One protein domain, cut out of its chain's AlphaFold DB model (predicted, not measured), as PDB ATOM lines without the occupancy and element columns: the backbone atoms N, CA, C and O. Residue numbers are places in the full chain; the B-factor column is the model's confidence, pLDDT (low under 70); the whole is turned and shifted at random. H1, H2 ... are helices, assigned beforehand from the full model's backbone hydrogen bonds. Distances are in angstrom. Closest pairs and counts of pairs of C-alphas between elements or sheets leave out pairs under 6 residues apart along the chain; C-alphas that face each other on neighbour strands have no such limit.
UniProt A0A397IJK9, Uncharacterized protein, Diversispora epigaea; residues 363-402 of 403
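What this domain is: This is residues 363 to 402 of the 403 residues of an uncharacterized protein of Diversispora epigaea (UniProt A0A397IJK9). This is a drawn-out piece of chain with no packed core: a single turn of helix, H1, at one end, a long looping link, and one longer helix, H2, at the other end. Both ends stick out, residues 363 to 371 and residues 389 to 402. The printed part has 40 residues with two named helices, H1 then H2, and no named strand; its class is all helix, though under half of the residues, 19 of 40, are in named elements. It is extended, a rod with a radius of gyration of the C-alphas of 16.4 A and spans of 53 by 17 by 13 A.

How they stand to each other: Start at H1, residues 363 to 366, which stands free together with residues 367 to 371. From there a long link of 19 residues, 367 to 385, leads to H2, residues 386 to 400. H1 and H2 are apart, with no C-alpha of the one within 8 A of the other. In H2 every O i to N i+4 pair is within hydrogen-bond range; H1 is too short for such a pair, and its one O i to N i+3 pair is within range.

Where its parts are: Find C-alpha 363 at (83.465, 100.979, 164.063), where H1 begins; its four residues end at Ile 366, 5.1 A on. Then go to C-alpha 386 at (89.192, 68.170, 150.932), where H2 begins; it runs 21.5 A to C-alpha 400 at (108.481, 63.737, 142.568).

The domain as a whole: Look at the first and last printed residues: the C-alphas of Trp 363 and Leu 402 are the two farthest apart, at 53.1 A. The printed part has no cut. In the B-factor column the mean pLDDT of the printed part is 81.2, and you will find values under 70 at residue 371 and at residues 374 to 382 of this predicted model.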
ATOM      1  N   TRP A 363      84.120 102.123 163.423       87.94
ATOM      2  CA  TRP A 363      83.465 100.979 164.063       87.94
ATOM      3  C   TRP A 363      84.147  99.650 163.734       87.94
ATOM      4  O   TRP A 363      84.463  98.901 164.651       87.94
ATOM      5  N   LEU A 364      84.475  99.390 162.464       85.12
ATOM      6  CA  LEU A 364      85.206  98.177 162.067       85.12
ATOM      7  C   LEU A 364      86.573  98.063 162.760       85.12
ATOM      8  O   LEU A 364      86.967  96.974 163.169       85.12
ATOM      9  N   LYS A 365      87.271  99.191 162.956       83.44
ATOM     10  CA  LYS A 365      88.548  99.226 163.685       83.44
ATOM     11  C   LYS A 365      88.375  98.924 165.179       83.44
ATOM     12  O   LYS A 365      89.199  98.210 165.741       83.44
ATOM     13  N   ILE A 366      87.319  99.445 165.809       86.12
ATOM     14  CA  ILE A 366      86.992  99.174 167.222       86.12
ATOM     15  C   ILE A 366      86.641  97.694 167.416       86.12
ATOM     16  O   ILE A 366      87.134  97.068 168.348       86.12
ATOM     17  N   LEU A 367      85.871  97.120 166.490       78.62
ATOM     18  CA  LEU A 367      85.486  95.706 166.490       78.62
ATOM     19  C   LEU A 367      86.631  94.752 166.105       78.62
ATOM     20  O   LEU A 367      86.417  93.549 166.013       78.62
ATOM     21  N   ARG A 368      87.845  95.274 165.865       87.25
ATOM     22  CA  ARG A 368      89.026  94.515 165.415       87.25
ATOM     23  C   ARG A 368      88.779  93.690 164.143       87.25
ATOM     24  O   ARG A 368      89.484  92.714 163.893       87.25
ATOM     25  N   CYS A 369      87.829  94.103 163.305       77.12
ATOM     26  CA  CYS A 369      87.587  93.462 162.021       77.12
ATOM     27  C   CYS A 369      88.744  93.786 161.071       77.12
ATOM     28  O   CYS A 369      88.998  94.953 160.759       77.12
ATOM     29  N   LYS A 370      89.441  92.754 160.595       79.56
ATOM     30  CA  LYS A 370      90.437  92.883 159.529       79.56
ATOM     31  C   LYS A 370      89.744  92.697 158.182       79.56
ATOM     32  O   LYS A 370      88.871  91.846 158.041       79.56
ATOM     33  N   PHE A 371      90.093  93.536 157.212       67.06
ATOM     34  CA  PHE A 371      89.659  93.333 155.836       67.06
ATOM     35  C   PHE A 371      90.585  92.294 155.212       67.06
ATOM     36  O   PHE A 371      91.769  92.566 155.034       67.06
ATOM     37  N   GLU A 372      90.047  91.120 154.910       74.31
ATOM     38  CA  GLU A 372      90.750  90.092 154.149       74.31
ATOM     39  C   GLU A 372      90.165  90.020 152.741       74.31
ATOM     40  O   GLU A 372      88.948  90.076 152.542       74.31
ATOM     41  N   GLU A 373      91.046  89.939 151.744       73.44
ATOM     42  CA  GLU A 373      90.626  89.702 150.370       73.44
ATOM     43  C   GLU A 373      90.062  88.291 150.251       73.44
ATOM     44  O   GLU A 373      90.742  87.299 150.517       73.44
ATOM     45  N   TYR A 374      88.812  88.198 149.807       65.56
ATOM     46  CA  TYR A 374      88.189  86.918 149.519       65.56
ATOM     47  C   TYR A 374      88.914  86.231 148.354       65.56
ATOM     48  O   TYR A 374      88.733  86.594 147.188       65.56
ATOM     49  N   ARG A 375      89.717  85.208 148.660       65.88
ATOM     50  CA  ARG A 375      90.318  84.323 147.657       65.88
ATOM     51  C   ARG A 375      89.374  83.157 147.385       65.88
ATOM     52  O   ARG A 375      89.099  82.333 148.255       65.88
ATOM     53  N   LYS A 376      88.855  83.089 146.156       66.81
ATOM     54  CA  LYS A 376      87.927  82.038 145.720       66.81
ATOM     55  C   LYS A 376      88.613  80.670 145.830       66.81
ATOM     56  O   LYS A 376      89.471  80.352 145.018       66.81
ATOM     57  N   GLY A 377      88.206  79.864 146.809       62.62
ATOM     58  CA  GLY A 377      88.683  78.488 146.981       62.62
ATOM     59  C   GLY A 377      89.133  78.110 148.391       62.62
ATOM     60  O   GLY A 377      89.261  76.916 148.643       62.62
ATOM     61  N   ILE A 378      89.288  79.090 149.284       57.75
ATOM     62  CA  ILE A 378      89.701  78.908 150.680       57.75
ATOM     63  C   ILE A 378      88.476  79.149 151.575       57.75
ATOM     64  O   ILE A 378      87.702  80.081 151.320       57.75
ATOM     65  N   TYR A 379      88.241  78.287 152.568       63.09
ATOM     66  CA  TYR A 379      87.191  78.526 153.558       63.09
ATOM     67  C   TYR A 379      87.580  79.686 154.490       63.09
ATOM     68  O   TYR A 379      88.746  80.039 154.628       63.09
ATOM     69  N   LEU A 380      86.587  80.321 155.118       51.75
ATOM     70  CA  LEU A 380      86.787  81.480 156.007       51.75
ATOM     71  C   LEU A 380      87.631  81.170 157.258       51.75
ATOM     72  O   LEU A 380      88.139  82.092 157.884       51.75
ATOM     73  N   ASP A 381      87.781  79.898 157.615       68.62
ATOM     74  CA  ASP A 381      88.648  79.385 158.684       68.62
ATOM     75  C   ASP A 381      90.088  79.103 158.209       68.62
ATOM     76  O   ASP A 381      90.912  78.602 158.971       68.62
ATOM     77  N   GLY A 382      90.398  79.399 156.943       67.19
ATOM     78  CA  GLY A 382      91.683  79.088 156.327       67.19
ATOM     79  C   GLY A 382      91.852  77.618 155.946       67.19
ATOM     80  O   GLY A 382      92.908  77.263 155.424       67.19
ATOM     81  N   HIS A 383      90.844  76.759 156.149       71.38
ATOM     82  CA  HIS A 383      90.922  75.375 155.696       71.38
ATOM     83  C   HIS A 383      90.738  75.289 154.179       71.38
ATOM     84  O   HIS A 383      89.857  75.902 153.567       71.38
ATOM     85  N   GLU A 384      91.579  74.482 153.548       78.69
ATOM     86  CA  GLU A 384      91.385  74.096 152.160       78.69
ATOM     87  C   GLU A 384      90.292  73.029 152.066       78.69
ATOM     88  O   GLU A 384      90.080  72.214 152.968       78.69
ATOM     89  N   ARG A 385      89.565  73.019 150.946       80.38
ATOM     90  CA  ARG A 385      88.583  71.966 150.685       80.38
ATOM     91  C   ARG A 385      89.279  70.614 150.517       80.38
ATOM     92  O   ARG A 385      90.354  70.540 149.931       80.38
ATOM     93  N   LYS A 386      88.640  69.537 150.994       82.50
ATOM     94  CA  LYS A 386      89.192  68.170 150.932       82.50
ATOM     95  C   LYS A 386      89.598  67.765 149.509       82.50
ATOM     96  O   LYS A 386      90.658  67.184 149.332       82.50
ATOM     97  N   ASP A 387      88.802  68.124 148.499       85.56
ATOM     98  CA  ASP A 387      89.107  67.883 147.081       85.56
ATOM     99  C   ASP A 387      90.385  68.614 146.628       85.56
ATOM    100  O   ASP A 387      91.257  68.013 146.001       85.56
ATOM    101  N   VAL A 388      90.548  69.877 147.020       83.69
ATOM    102  CA  VAL A 388      91.744  70.686 146.732       83.69
ATOM    103  C   VAL A 388      92.994  70.091 147.386       83.69
ATOM    104  O   VAL A 388      94.024  69.973 146.724       83.69
ATOM    105  N   VAL A 389      92.898  69.646 148.643       88.12
ATOM    106  CA  VAL A 389      94.010  68.981 149.348       88.12
ATOM    107  C   VAL A 389      94.388  67.671 148.656       88.12
ATOM    108  O   VAL A 389      95.569  67.428 148.405       88.12
ATOM    109  N   THR A 390      93.401  66.846 148.282       91.06
ATOM    110  CA  THR A 390      93.669  65.584 147.570       91.06
ATOM    111  C   THR A 390      94.325  65.810 146.211       91.06
ATOM    112  O   THR A 390      95.243  65.079 145.852       91.06
ATOM    113  N   TYR A 391      93.899  66.840 145.475       93.75
ATOM    114  CA  TYR A 391      94.498  67.198 144.195       93.75
ATOM    115  C   TYR A 391      95.943  67.682 144.363       93.75
ATOM    116  O   TYR A 391      96.823  67.219 143.644       93.75
ATOM    117  N   ARG A 392      96.212  68.555 145.347       93.88
ATOM    118  CA  ARG A 392      97.571  69.036 145.640       93.88
ATOM    119  C   ARG A 392      98.522  67.884 145.954       93.88
ATOM    120  O   ARG A 392      99.633  67.870 145.442       93.88
ATOM    121  N   ASN A 393      98.091  66.929 146.774       95.56
ATOM    122  CA  ASN A 393      98.937  65.799 147.155       95.56
ATOM    123  C   ASN A 393      99.265  64.905 145.952       95.56
ATOM    124  O   ASN A 393     100.423  64.538 145.786       95.56
ATOM    125  N   LYS A 394      98.284  64.629 145.079       96.12
ATOM    126  CA  LYS A 394      98.523  63.905 143.819       96.12
ATOM    127  C   LYS A 394      99.515  64.637 142.921       96.12
ATOM    128  O   LYS A 394     100.476  64.042 142.461       96.12
ATOM    129  N   PHE A 395      99.317  65.939 142.743       95.25
ATOM    130  CA  PHE A 395     100.182  66.766 141.906       95.25
ATOM    131  C   PHE A 395     101.633  66.818 142.416       95.25
ATOM    132  O   PHE A 395     102.574  66.744 141.635       95.25
ATOM    133  N   LEU A 396     101.834  66.908 143.735       96.19
ATOM    134  CA  LEU A 396     103.174  66.863 144.332       96.19
ATOM    135  C   LEU A 396     103.850  65.497 144.165       96.19
ATOM    136  O   LEU A 396     105.074  65.436 144.119       96.19
ATOM    137  N   GLN A 397     103.071  64.420 144.102       95.81
ATOM    138  CA  GLN A 397     103.582  63.076 143.865       95.81
ATOM    139  C   GLN A 397     104.013  62.904 142.405       95.81
ATOM    140  O   GLN A 397     105.140  62.498 142.164       95.81
ATOM    141  N   GLU A 398     103.199  63.371 141.453       96.38
ATOM    142  CA  GLU A 398     103.555  63.397 140.024       96.38
ATOM    143  C   GLU A 398     104.844  64.190 139.747       96.38
ATOM    144  O   GLU A 398     105.631  63.794 138.896       96.38
ATOM    145  N   ILE A 399     105.092  65.291 140.469       95.94
ATOM    146  CA  ILE A 399     106.349  66.051 140.342       95.94
ATOM    147  C   ILE A 399     107.546  65.248 140.859       95.94
ATOM    148  O   ILE A 399     108.592  65.258 140.219       95.94
ATOM    149  N   LYS A 400     107.403  64.561 141.999       93.75
ATOM    150  CA  LYS A 400     108.481  63.737 142.568       93.75
ATOM    151  C   LYS A 400     108.837  62.548 141.686       93.75
ATOM    152  O   LYS A 400     109.988  62.151 141.676       93.75
ATOM    153  N   ASP A 401     107.860  61.994 140.976       93.44
ATOM    154  CA  ASP A 401     108.072  60.863 140.070       93.44
ATOM    155  C   ASP A 401     108.768  61.282 138.754       93.44
ATOM    156  O   ASP A 401     109.206  60.426 137.986       93.44
ATOM    157  N   LEU A 402     108.845  62.591 138.472       91.50
ATOM    158  CA  LEU A 402     109.496  63.167 137.288       91.50
ATOM    159  C   LEU A 402     110.915  63.708 137.558       91.50
ATOM    160  O   LEU A 402     111.619  64.008 136.591       91.50
TER     161      LEU A 402